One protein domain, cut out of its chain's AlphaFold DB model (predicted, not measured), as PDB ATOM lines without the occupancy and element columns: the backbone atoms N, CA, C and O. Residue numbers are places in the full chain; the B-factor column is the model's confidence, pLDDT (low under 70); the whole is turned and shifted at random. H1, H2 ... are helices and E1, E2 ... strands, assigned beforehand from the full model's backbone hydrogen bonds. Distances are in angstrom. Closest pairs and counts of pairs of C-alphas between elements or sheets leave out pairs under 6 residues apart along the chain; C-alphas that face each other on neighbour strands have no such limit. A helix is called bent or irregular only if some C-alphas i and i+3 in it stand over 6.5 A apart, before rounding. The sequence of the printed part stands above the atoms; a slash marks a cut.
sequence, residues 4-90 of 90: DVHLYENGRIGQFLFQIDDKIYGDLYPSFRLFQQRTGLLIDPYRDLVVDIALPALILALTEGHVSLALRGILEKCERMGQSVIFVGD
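This is residues 4 to 90 of the 90 residues of an uncharacterized protein of Hyphomonas pacifica (UniProt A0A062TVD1). A strongly twisted sheet of four strands has the helix H3 over one face; H2 folds back beside H3 as a helical hairpin, and the kinked H1 packs on H2 at a steep tilt and only grazes the sheet. The 87 printed residues hold three named helices and four named strands, in the order E1 E2 H1 E3 H2 H3 E4. The sheet runs E2 E1 E4 E3, antiparallel throughout, and the class is mixed, helices and strands. The whole is compact, with a radius of gyration of the C-alphas of 11.6 A and spans of 30 by 27 by 24 A.

Find C-alpha 4 at (-40.452, -41.729, 42.472), where E1, residues 4 to 9, begins. E2, residues 12 to 21, is 22.7 A long and bends by 82 degrees at residue 15. E4, residues 84 to 89, ends at C-alpha 89, (-42.306, -36.979, 38.054); E3 is residues 49 to 51. H1, residues 22 to 39, is 23.2 A long, with a kink of 53 degrees near residue 29; it is irregular, C-alphas 27 and 30 being 7.2 A apart. H2 is residues 55 to 64, and H3, residues 69 to 80, is 16.3 A long.

Look first at N 7 and O 15, 2.9 A apart, between E1 and E2, a hairpin. N 6 and O 86, 2.9 A apart, are within hydrogen-bond range between the antiparallel neighbours E1 and E4, and N 51 and O 85, 2.8 A apart, are within hydrogen-bond range between the antiparallel neighbours E3 and E4. H3 is on the sheet at a height of 9.4 A, along the strands, at 7 degrees to E1 on the local plane: two layers, helix over sheet. H2 touches H3, closest at the C-alphas of Ile 59 and Arg 72, 6.1 A, at a shallow tilt of 30 degrees, opposite ways. H1 touches H2, closest at the C-alphas of Ser 31 and Ala 61, 5.0 A, at a steep tilt of 63 degrees; it only grazes the sheet with residues 25 to 28. H1 and H3 are apart. Every O i to N i+4 pair is within hydrogen-bond range in H2 and H3, and 12 of 14 in H1.

The C-alphas farthest apart, of Asn 10 and His 66, are 32.0 A apart. The printed part has no cut and no long link. Confidence is under 70 at residues 67 to 68.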
ATOM      1  N   ASP A   4     -41.505 -41.161  41.642       95.44
ATOM      2  CA  ASP A   4     -40.452 -41.729  42.472       95.44
ATOM      3  C   ASP A   4     -40.168 -40.815  43.663       95.44
ATOM      4  O   ASP A   4     -40.170 -39.592  43.564       95.44
ATOM      5  N   VAL A   5     -39.929 -41.410  44.826       96.38
ATOM      6  CA  VAL A   5     -39.619 -40.700  46.065       96.38
ATOM      7  C   VAL A   5     -38.164 -40.949  46.407       96.38
ATOM      8  O   VAL A   5     -37.744 -42.094  46.590       96.38
ATOM      9  N   HIS A   6     -37.400 -39.873  46.541       97.69
ATOM     10  CA  HIS A   6     -35.982 -39.905  46.874       97.69
ATOM     11  C   HIS A   6     -35.686 -39.054  48.104       97.69
ATOM     12  O   HIS A   6     -36.430 -38.130  48.435       97.69
ATOM     13  N   LEU A   7     -34.554 -39.318  48.755       97.12
ATOM     14  CA  LEU A   7     -33.943 -38.329  49.639       97.12
ATOM     15  C   LEU A   7     -33.529 -37.098  48.833       97.12
ATOM     16  O   LEU A   7     -33.079 -37.210  47.693       97.12
ATOM     17  N   TYR A   8     -33.635 -35.932  49.455       96.38
ATOM     18  CA  TYR A   8     -33.122 -34.686  48.913       96.38
ATOM     19  C   TYR A   8     -32.076 -34.113  49.862       96.38
ATOM     20  O   TYR A   8     -32.384 -33.711  50.984       96.38
ATOM     21  N   GLU A   9     -30.823 -34.095  49.414       91.88
ATOM     22  CA  GLU A   9     -29.682 -33.693  50.233       91.88
ATOM     23  C   GLU A   9     -28.807 -32.718  49.444       91.88
ATOM     24  O   GLU A   9     -28.423 -32.980  48.303       91.88
ATOM     25  N   ASN A  10     -28.480 -31.573  50.049       88.88
ATOM     26  CA  ASN A  10     -27.578 -30.568  49.472       88.88
ATOM     27  C   ASN A  10     -27.949 -30.126  48.041       88.88
ATOM     28  O   ASN A  10     -27.076 -29.928  47.194       88.88
ATOM     29  N   GLY A  11     -29.247 -29.982  47.763       90.25
ATOM     30  CA  GLY A  11     -29.726 -29.537  46.456       90.25
ATOM     31  C   GLY A  11     -29.739 -30.622  45.374       90.25
ATOM     32  O   GLY A  11     -29.816 -30.289  44.193       90.25
ATOM     33  N   ARG A  12     -29.586 -31.900  45.741       93.62
ATOM     34  CA  ARG A  12     -29.475 -33.019  44.796       93.62
ATOM     35  C   ARG A  12     -30.412 -34.164  45.160       93.62
ATOM     36  O   ARG A  12     -30.658 -34.432  46.336       93.62
ATOM     37  N   ILE A  13     -30.879 -34.860  44.124       95.75
ATOM     38  CA  ILE A  13     -31.596 -36.131  44.251       95.75
ATOM     39  C   ILE A  13     -30.621 -37.173  44.802       95.75
ATOM     40  O   ILE A  13     -29.539 -37.384  44.251       95.75
ATOM     41  N   GLY A  14     -31.005 -37.784  45.915       95.00
ATOM     42  CA  GLY A  14     -30.243 -38.805  46.612       95.00
ATOM     43  C   GLY A  14     -30.843 -40.198  46.442       95.00
ATOM     44  O   GLY A  14     -31.370 -40.572  45.391       95.00
ATOM     45  N   GLN A  15     -30.737 -40.988  47.509       96.12
ATOM     46  CA  GLN A  15     -31.179 -42.377  47.541       96.12
ATOM     47  C   GLN A  15     -32.669 -42.516  47.187       96.12
ATOM     48  O   GLN A  15     -33.504 -41.801  47.735       96.12
ATOM     49  N   PHE A  16     -32.989 -43.491  46.334       96.75
ATOM     50  CA  PHE A  16     -34.359 -43.941  46.085       96.75
ATOM     51  C   PHE A  16     -34.977 -44.568  47.343       96.75
ATOM     52  O   PHE A  16     -34.360 -45.413  47.999       96.75
ATOM     53  N   LEU A  17     -36.204 -44.169  47.663       96.06
ATOM     54  CA  LEU A  17     -36.930 -44.613  48.850       96.06
ATOM     55  C   LEU A  17     -38.173 -45.429  48.504       96.06
ATOM     56  O   LEU A  17     -38.436 -46.442  49.155       96.06
ATOM     57  N   PHE A  18     -38.960 -44.970  47.533       95.19
ATOM     58  CA  PHE A  18     -40.262 -45.552  47.226       95.19
ATOM     59  C   PHE A  18     -40.703 -45.183  45.809       95.19
ATOM     60  O   PHE A  18     -40.406 -44.088  45.352       95.19
ATOM     61  N   GLN A  19     -41.453 -46.062  45.146       94.62
ATOM     62  CA  GLN A  19     -42.085 -45.775  43.857       94.62
ATOM     63  C   GLN A  19     -43.602 -45.789  44.018       94.62
ATOM     64  O   GLN A  19     -44.167 -46.694  44.636       94.62
ATOM     65  N   ILE A  20     -44.255 -44.778  43.457       93.44
ATOM     66  CA  ILE A  20     -45.704 -44.624  43.425       93.44
ATOM     67  C   ILE A  20     -46.141 -44.857  41.979       93.44
ATOM     68  O   ILE A  20     -45.961 -43.995  41.121       93.44
ATOM     69  N   ASP A  21     -46.690 -46.037  41.704       92.69
ATOM     70  CA  ASP A  21     -47.337 -46.330  40.422       92.69
ATOM     71  C   ASP A  21     -48.742 -45.701  40.343       92.69
ATOM     72  O   ASP A  21     -49.247 -45.150  41.322       92.69
ATOM     73  N   ASP A  22     -49.405 -45.801  39.186       91.31
ATOM     74  CA  ASP A  22     -50.750 -45.239  38.974       91.31
ATOM     75  C   ASP A  22     -51.790 -45.736  39.996       91.31
ATOM     76  O   ASP A  22     -52.700 -44.995  40.378       91.31
ATOM     77  N   LYS A  23     -51.666 -46.986  40.457       90.94
ATOM     78  CA  LYS A  23     -52.591 -47.564  41.434       90.94
ATOM     79  C   LYS A  23     -52.356 -46.950  42.811       90.94
ATOM     80  O   LYS A  23     -53.301 -46.473  43.433       90.94
ATOM     81  N   ILE A  24     -51.101 -46.919  43.262       91.81
ATOM     82  CA  ILE A  24     -50.716 -46.314  44.539       91.81
ATOM     83  C   ILE A  24     -51.020 -44.812  44.511       91.81
ATOM     84  O   ILE A  24     -51.508 -44.274  45.501       91.81
ATOM     85  N   TYR A  25     -50.810 -44.132  43.382       91.81
ATOM     86  CA  TYR A  25     -51.170 -42.725  43.224       91.81
ATOM     87  C   TYR A  25     -52.675 -42.510  43.400       91.81
ATOM     88  O   TYR A  25     -53.078 -41.616  44.143       91.81
ATOM     89  N   GLY A  26     -53.508 -43.342  42.767       91.62
ATOM     90  CA  GLY A  26     -54.962 -43.293  42.925       91.62
ATOM     91  C   GLY A  26     -55.399 -43.433  44.385       91.62
ATOM     92  O   GLY A  26     -56.228 -42.653  44.855       91.62
ATOM     93  N   ASP A  27     -54.779 -44.360  45.118       91.19
ATOM     94  CA  ASP A  27     -55.038 -44.564  46.546       91.19
ATOM     95  C   ASP A  27     -54.566 -43.368  47.397       91.19
ATOM     96  O   ASP A  27     -55.225 -42.984  48.363       91.19
ATOM     97  N   LEU A  28     -53.432 -42.753  47.042       92.56
ATOM     98  CA  LEU A  28     -52.836 -41.614  47.755       92.56
ATOM     99  C   LEU A  28     -53.478 -40.266  47.410       92.56
ATOM    100  O   LEU A  28     -53.314 -39.303  48.163       92.56
ATOM    101  N   TYR A  29     -54.217 -40.183  46.304       92.75
ATOM    102  CA  TYR A  29     -54.760 -38.933  45.782       92.75
ATOM    103  C   TYR A  29     -55.584 -38.136  46.811       92.75
ATOM    104  O   TYR A  29     -55.342 -36.932  46.940       92.75
ATOM    105  N   PRO A  30     -56.487 -38.738  47.615       93.31
ATOM    106  CA  PRO A  30     -57.198 -38.003  48.664       93.31
ATOM    107  C   PRO A  30     -56.250 -37.337  49.675       93.31
ATOM    108  O   PRO A  30     -56.429 -36.167  50.014       93.31
ATOM    109  N   SER A  31     -55.195 -38.041  50.095       94.62
ATOM    110  CA  SER A  31     -54.175 -37.520  51.012       94.62
ATOM    111  C   SER A  31     -53.354 -36.398  50.373       94.62
ATOM    112  O   SER A  31     -53.104 -35.377  51.009       94.62
ATOM    113  N   PHE A  32     -52.983 -36.529  49.097       94.62
ATOM    114  CA  PHE A  32     -52.290 -35.462  48.367       94.62
ATOM    115  C   PHE A  32     -53.159 -34.209  48.214       94.62
ATOM    116  O   PHE A  32     -52.654 -33.093  48.330       94.62
ATOM    117  N   ARG A  33     -54.477 -34.362  48.051       95.31
ATOM    118  CA  ARG A  33     -55.415 -33.230  48.039       95.31
ATOM    119  C   ARG A  33     -55.528 -32.546  49.398       95.31
ATOM    120  O   ARG A  33     -55.537 -31.317  49.436       95.31
ATOM    121  N   LEU A  34     -55.576 -33.303  50.495       94.94
ATOM    122  CA  LEU A  34     -55.551 -32.744  51.853       94.94
ATOM    123  C   LEU A  34     -54.246 -31.988  52.125       94.94
ATOM    124  O   LEU A  34     -54.266 -30.882  52.664       94.94
ATOM    125  N   PHE A  35     -53.113 -32.554  51.707       96.19
ATOM    126  CA  PHE A  35     -51.815 -31.893  51.788       96.19
ATOM    127  C   PHE A  35     -51.808 -30.571  51.011       96.19
ATOM    128  O   PHE A  35     -51.483 -29.530  51.582       96.19
ATOM    129  N   GLN A  36     -52.264 -30.581  49.756       96.62
ATOM    130  CA  GLN A  36     -52.351 -29.382  48.921       96.62
ATOM    131  C   GLN A  36     -53.245 -28.303  49.542       96.62
ATOM    132  O   GLN A  36     -52.904 -27.126  49.504       96.62
ATOM    133  N   GLN A  37     -54.375 -28.676  50.146       95.69
ATOM    134  CA  GLN A  37     -55.253 -27.718  50.829       95.69
ATOM    135  C   GLN A  37     -54.569 -27.025  52.015       95.69
ATOM    136  O   GLN A  37     -54.911 -25.889  52.334       95.69
ATOM    137  N   ARG A  38     -53.612 -27.695  52.665       94.94
ATOM    138  CA  ARG A  38     -52.892 -27.180  53.840       94.94
ATOM    139  C   ARG A  38     -51.695 -26.321  53.475       94.94
ATOM    140  O   ARG A  38     -51.411 -25.355  54.174       94.94
ATOM    141  N   THR A  39     -50.973 -26.700  52.427       96.31
ATOM    142  CA  THR A  39     -49.658 -26.124  52.110       96.31
ATOM    143  C   THR A  39     -49.635 -25.347  50.799       96.31
ATOM    144  O   THR A  39     -48.716 -24.569  50.567       96.31
ATOM    145  N   GLY A  40     -50.621 -25.559  49.925       95.75
ATOM    146  CA  GLY A  40     -50.620 -25.082  48.543       95.75
ATOM    147  C   GLY A  40     -49.718 -25.886  47.598       95.75
ATOM    148  O   GLY A  40     -49.758 -25.646  46.392       95.75
ATOM    149  N   LEU A  41     -48.932 -26.842  48.106       95.81
ATOM    150  CA  LEU A  41     -47.998 -27.643  47.312       95.81
ATOM    151  C   LEU A  41     -48.718 -28.813  46.634       95.81
ATOM    152  O   LEU A  41     -49.546 -29.488  47.245       95.81
ATOM    153  N   LEU A  42     -48.388 -29.060  45.367       94.12
ATOM    154  CA  LEU A  42     -49.000 -30.106  44.554       94.12
ATOM    155  C   LEU A  42     -48.007 -31.244  44.319       94.12
ATOM    156  O   LEU A  42     -46.931 -31.013  43.778       94.12
ATOM    157  N   ILE A  43     -48.404 -32.457  44.705       93.94
ATOM    158  CA  ILE A  43     -47.713 -33.701  44.359       93.94
ATOM    159  C   ILE A  43     -48.440 -34.306  43.157       93.94
ATOM    160  O   ILE A  43     -49.565 -34.807  43.286       93.94
ATOM    161  N   ASP A  44     -47.816 -34.247  41.986       91.25
ATOM    162  CA  ASP A  44     -48.351 -34.821  40.756       91.25
ATOM    163  C   ASP A  44     -47.268 -35.585  39.977       91.25
ATOM    164  O   ASP A  44     -46.084 -35.361  40.214       91.25
ATOM    165  N   PRO A  45     -47.651 -36.512  39.079       88.38
ATOM    166  CA  PRO A  45     -46.688 -37.336  38.353       88.38
ATOM    167  C   PRO A  45     -45.870 -36.589  37.293       88.38
ATOM    168  O   PRO A  45     -45.035 -37.220  36.669       88.38
ATOM    169  N   TYR A  46     -46.119 -35.299  37.048       89.69
ATOM    170  CA  TYR A  46     -45.537 -34.539  35.935       89.69
ATOM    171  C   TYR A  46     -44.488 -33.520  36.386       89.69
ATOM    172  O   TYR A  46     -43.910 -32.813  35.553       89.69
ATOM    173  N   ARG A  47     -44.323 -33.329  37.698       90.69
ATOM    174  CA  ARG A  47     -43.469 -32.283  38.259       90.69
ATOM    175  C   ARG A  47     -42.727 -32.771  39.479       90.69
ATOM    176  O   ARG A  47     -43.298 -33.388  40.373       90.69
ATOM    177  N   ASP A  48     -41.481 -32.332  39.557       95.00
ATOM    178  CA  ASP A  48     -40.680 -32.547  40.743       95.00
ATOM    179  C   ASP A  48     -41.145 -31.635  41.879       95.00
ATOM    180  O   ASP A  48     -41.365 -30.431  41.695       95.00
ATOM    181  N   LEU A  49     -41.245 -32.198  43.078       96.44
ATOM    182  CA  LEU A  49     -41.551 -31.454  44.289       96.44
ATOM    183  C   LEU A  49     -40.615 -31.861  45.419       96.44
ATOM    184  O   LEU A  49     -40.667 -32.983  45.920       96.44
ATOM    185  N   VAL A  50     -39.825 -30.899  45.889       96.25
ATOM    186  CA  VAL A  50     -39.095 -31.024  47.152       96.25
ATOM    187  C   VAL A  50     -40.054 -30.760  48.310       96.25
ATOM    188  O   VAL A  50     -40.755 -29.749  48.336       96.25
ATOM    189  N   VAL A  51     -40.061 -31.666  49.282       94.38
ATOM    190  CA  VAL A  51     -40.833 -31.568  50.519       94.38
ATOM    191  C   VAL A  51     -39.857 -31.616  51.694       94.38
ATOM    192  O   VAL A  51     -39.354 -32.678  52.065       94.38
ATOM    193  N   ASP A  52     -39.588 -30.443  52.268       91.56
ATOM    194  CA  ASP A  52     -38.727 -30.246  53.436       91.56
ATOM    195  C   ASP A  52     -39.566 -29.892  54.683       91.56
ATOM    196  O   ASP A  52     -40.070 -30.774  55.376       91.56
ATOM    197  N   ILE A  53     -39.827 -28.609  54.935       91.38
ATOM    198  CA  ILE A  53     -40.599 -28.075  56.056       91.38
ATOM    199  C   ILE A  53     -42.059 -28.533  56.034       91.38
ATOM    200  O   ILE A  53     -42.737 -28.520  57.059       91.38
ATOM    201  N   ALA A  54     -42.556 -28.938  54.863       93.94
ATOM    202  CA  ALA A  54     -43.922 -29.399  54.666       93.94
ATOM    203  C   ALA A  54     -44.093 -30.909  54.930       93.94
ATOM    204  O   ALA A  54     -45.219 -31.410  54.897       93.94
ATOM    205  N   LEU A  55     -43.011 -31.638  55.227       94.31
ATOM    206  CA  LEU A  55     -43.041 -33.084  55.454       94.31
ATOM    207  C   LEU A  55     -44.002 -33.512  56.585       94.31
ATOM    208  O   LEU A  55     -44.780 -34.444  56.357       94.31
ATOM    209  N   PRO A  56     -44.080 -32.815  57.742       95.69
ATOM    210  CA  PRO A  56     -45.055 -33.149  58.783       95.69
ATOM    211  C   PRO A  56     -46.509 -33.023  58.307       95.69
ATOM    212  O   PRO A  56     -47.360 -33.845  58.649       95.69
ATOM    213  N   ALA A  57     -46.807 -32.024  57.468       95.50
ATOM    214  CA  ALA A  57     -48.149 -31.827  56.921       95.50
ATOM    215  C   ALA A  57     -48.544 -32.957  55.957       95.50
ATOM    216  O   ALA A  57     -49.709 -33.362  55.933       95.50
ATOM    217  N   LEU A  58     -47.581 -33.487  55.194       95.31
ATOM    218  CA  LEU A  58     -47.792 -34.636  54.318       95.31
ATOM    219  C   LEU A  58     -48.035 -35.920  55.122       95.31
ATOM    220  O   LEU A  58     -48.994 -36.638  54.843       95.31
ATOM    221  N   ILE A  59     -47.228 -36.186  56.154       95.25
ATOM    222  CA  ILE A  59     -47.408 -37.341  57.054       95.25
ATOM    223  C   ILE A  59     -48.792 -37.304  57.715       95.25
ATOM    224  O   ILE A  59     -49.491 -38.321  57.771       95.25
ATOM    225  N   LEU A  60     -49.220 -36.125  58.171       94.88
ATOM    226  CA  LEU A  60     -50.541 -35.940  58.762       94.88
ATOM    227  C   LEU A  60     -51.659 -36.225  57.745       94.88
ATOM    228  O   LEU A  60     -52.594 -36.958  58.054       94.88
ATOM    229  N   ALA A  61     -51.542 -35.714  56.516       94.69
ATOM    230  CA  ALA A  61     -52.525 -35.971  55.463       94.69
ATOM    231  C   ALA A  61     -52.622 -37.466  55.102       94.69
ATOM    232  O   ALA A  61     -53.721 -37.993  54.943       94.69
ATOM    233  N   LEU A  62     -51.488 -38.174  55.043       93.38
ATOM    234  CA  LEU A  62     -51.444 -39.626  54.831       93.38
ATOM    235  C   LEU A  62     -52.090 -40.407  55.982       93.38
ATOM    236  O   LEU A  62     -52.722 -41.440  55.756       93.38
ATOM    237  N   THR A  63     -51.943 -39.911  57.212       91.75
ATOM    238  CA  THR A  63     -52.557 -40.509  58.404       91.75
ATOM    239  C   THR A  63     -54.076 -40.407  58.358       91.75
ATOM    240  O   THR A  63     -54.760 -41.398  58.599       91.75
ATOM    241  N   GLU A  64     -54.600 -39.236  58.003       90.62
ATOM    242  CA  GLU A  64     -56.042 -38.990  57.898       90.62
ATOM    243  C   GLU A  64     -56.687 -39.699  56.709       90.62
ATOM    244  O   GLU A  64     -57.825 -40.148  56.803       90.62
ATOM    245  N   GLY A  65     -55.960 -39.843  55.599       82.69
ATOM    246  CA  GLY A  65     -56.440 -40.603  54.449       82.69
ATOM    247  C   GLY A  65     -56.500 -42.116  54.689       82.69
ATOM    248  O   GLY A  65     -57.003 -42.833  53.830       82.69
ATOM    249  N   HIS A  66     -55.991 -42.617  55.823       75.81
ATOM    250  CA  HIS A  66     -55.863 -44.049  56.121       75.81
ATOM    251  C   HIS A  66     -55.108 -44.844  55.032       75.81
ATOM    252  O   HIS A  66     -55.355 -46.036  54.841       75.81
ATOM    253  N   VAL A  67     -54.174 -44.199  54.318       68.50
ATOM    254  CA  VAL A  67     -53.499 -44.780  53.142       68.50
ATOM    255  C   VAL A  67     -52.102 -45.312  53.486       68.50
ATOM    256  O   VAL A  67     -51.456 -44.835  54.416       68.50
ATOM    257  N   SER A  68     -51.656 -46.310  52.711       66.44
ATOM    258  CA  SER A  68     -50.307 -46.899  52.603       66.44
ATOM    259  C   SER A  68     -49.358 -46.667  53.788       66.44
ATOM    260  O   SER A  68     -48.626 -45.677  53.866       66.44
ATOM    261  N   LEU A  69     -49.287 -47.675  54.664       74.62
ATOM    262  CA  LEU A  69     -48.358 -47.715  55.799       74.62
ATOM    263  C   LEU A  69     -46.882 -47.613  55.375       74.62
ATOM    264  O   LEU A  69     -46.065 -47.119  56.149       74.62
ATOM    265  N   ALA A  70     -46.535 -48.065  54.164       88.31
ATOM    266  CA  ALA A  70     -45.150 -48.121  53.699       88.31
ATOM    267  C   ALA A  70     -44.576 -46.727  53.408       88.31
ATOM    268  O   ALA A  70     -43.559 -46.358  53.994       88.31
ATOM    269  N   LEU A  71     -45.249 -45.931  52.566       92.00
ATOM    270  CA  LEU A  71     -44.803 -44.569  52.256       92.00
ATOM    271  C   LEU A  71     -44.798 -43.706  53.520       92.00
ATOM    272  O   LEU A  71     -43.814 -43.025  53.792       92.00
ATOM    273  N   ARG A  72     -45.856 -43.783  54.339       93.38
ATOM    274  CA  ARG A  72     -45.921 -43.025  55.591       93.38
ATOM    275  C   ARG A  72     -44.746 -43.350  56.516       93.38
ATOM    276  O   ARG A  72     -44.079 -42.431  56.975       93.38
ATOM    277  N   GLY A  73     -44.450 -44.633  56.738       94.06
ATOM    278  CA  GLY A  73     -43.340 -45.051  57.600       94.06
ATOM    279  C   GLY A  73     -41.967 -44.585  57.101       94.06
ATOM    280  O   GLY A  73     -41.093 -44.254  57.904       94.06
ATOM    281  N   ILE A  74     -41.777 -44.512  55.780       94.94
ATOM    282  CA  ILE A  74     -40.571 -43.939  55.167       94.94
ATOM    283  C   ILE A  74     -40.479 -42.440  55.471       94.94
ATOM    284  O   ILE A  74     -39.447 -41.983  55.958       94.94
ATOM    285  N   LEU A  75     -41.557 -41.685  55.244       95.44
ATOM    286  CA  LEU A  75     -41.580 -40.238  55.467       95.44
ATOM    287  C   LEU A  75     -41.414 -39.881  56.953       95.44
ATOM    288  O   LEU A  75     -40.646 -38.981  57.273       95.44
ATOM    289  N   GLU A  76     -42.041 -40.629  57.868       95.44
ATOM    290  CA  GLU A  76     -41.849 -40.502  59.324       95.44
ATOM    291  C   GLU A  76     -40.393 -40.751  59.745       95.44
ATOM    292  O   GLU A  76     -39.885 -40.135  60.685       95.44
ATOM    293  N   LYS A  77     -39.698 -41.680  59.077       95.69
ATOM    294  CA  LYS A  77     -38.273 -41.911  59.324       95.69
ATOM    295  C   LYS A  77     -37.439 -40.723  58.841       95.69
ATOM    296  O   LYS A  77     -36.575 -40.277  59.592       95.69
ATOM    297  N   CYS A  78     -37.696 -40.217  57.634       94.62
ATOM    298  CA  CYS A  78     -36.998 -39.049  57.091       94.62
ATOM    299  C   CYS A  78     -37.202 -37.811  57.973       94.62
ATOM    300  O   CYS A  78     -36.223 -37.161  58.330       94.62
ATOM    301  N   GLU A  79     -38.436 -37.546  58.406       95.19
ATOM    302  CA  GLU A  79     -38.765 -36.421  59.288       95.19
ATOM    303  C   GLU A  79     -37.990 -36.498  60.612       95.19
ATOM    304  O   GLU A  79     -37.302 -35.549  60.988       95.19
ATOM    305  N   ARG A  80     -37.980 -37.667  61.263       95.44
ATOM    306  CA  ARG A  80     -37.211 -37.896  62.499       95.44
ATOM    307  C   ARG A  80     -35.703 -37.712  62.322       95.44
ATOM    308  O   ARG A  80     -35.011 -37.365  63.275       95.44
ATOM    309  N   MET A  81     -35.186 -37.993  61.127       94.12
ATOM    310  CA  MET A  81     -33.773 -37.826  60.783       94.12
ATOM    311  C   MET A  81     -33.438 -36.407  60.297       94.12
ATOM    312  O   MET A  81     -32.275 -36.139  60.003       94.12
ATOM    313  N   GLY A  82     -34.421 -35.501  60.209       93.00
ATOM    314  CA  GLY A  82     -34.235 -34.155  59.664       93.00
ATOM    315  C   GLY A  82     -33.922 -34.145  58.164       93.00
ATOM    316  O   GLY A  82     -33.297 -33.208  57.672       93.00
ATOM    317  N   GLN A  83     -34.310 -35.199  57.443       94.88
ATOM    318  CA  GLN A  83     -34.062 -35.351  56.014       94.88
ATOM    319  C   GLN A  83     -35.238 -34.820  55.196       94.88
ATOM    320  O   GLN A  83     -36.400 -35.022  55.543       94.88
ATOM    321  N   SER A  84     -34.921 -34.176  54.074       95.12
ATOM    322  CA  SER A  84     -35.912 -33.770  53.077       95.12
ATOM    323  C   SER A  84     -36.118 -34.877  52.050       95.12
ATOM    324  O   SER A  84     -35.236 -35.715  51.837       95.12
ATOM    325  N   VAL A  85     -37.269 -34.862  51.386       97.06
ATOM    326  CA  VAL A  85     -37.569 -35.780  50.282       97.06
ATOM    327  C   VAL A  85     -37.903 -35.004  49.019       97.06
ATOM    328  O   VAL A  85     -38.327 -33.852  49.081       97.06
ATOM    329  N   ILE A  86     -37.721 -35.638  47.868       97.50
ATOM    330  CA  ILE A  86     -38.178 -35.131  46.579       97.50
ATOM    331  C   ILE A  86     -39.040 -36.194  45.905       97.50
ATOM    332  O   ILE A  86     -38.668 -37.366  45.857       97.50
ATOM    333  N   PHE A  87     -40.203 -35.767  45.430       96.75
ATOM    334  CA  PHE A  87     -41.051 -36.518  44.515       96.75
ATOM    335  C   PHE A  87     -40.619 -36.147  43.102       96.75
ATOM    336  O   PHE A  87     -40.562 -34.958  42.807       96.75
ATOM    337  N   VAL A  88     -40.277 -37.130  42.277       96.12
ATOM    338  CA  VAL A  88     -39.783 -36.952  40.909       96.12
ATOM    339  C   VAL A  88     -40.825 -37.498  39.946       96.12
ATOM    340  O   VAL A  88     -41.191 -38.674  40.041       96.12
ATOM    341  N   GLY A  89     -41.340 -36.620  39.090       91.00
ATOM    342  CA  GLY A  89     -42.306 -36.979  38.054       91.00
ATOM    343  C   GLY A  89     -41.626 -37.548  36.810       91.00
ATOM    344  O   GLY A  89     -40.436 -37.315  36.597       91.00
ATOM    345  N   ASP A  90     -42.391 -38.272  35.996       83.00
ATOM    346  CA  ASP A  90     -41.973 -38.823  34.695       83.00
ATOM    347  C   ASP A  90     -42.542 -37.986  33.532       83.00
ATOM    348  O   ASP A  90     -43.719 -37.549  33.619       83.00
TER     349      ASP A  90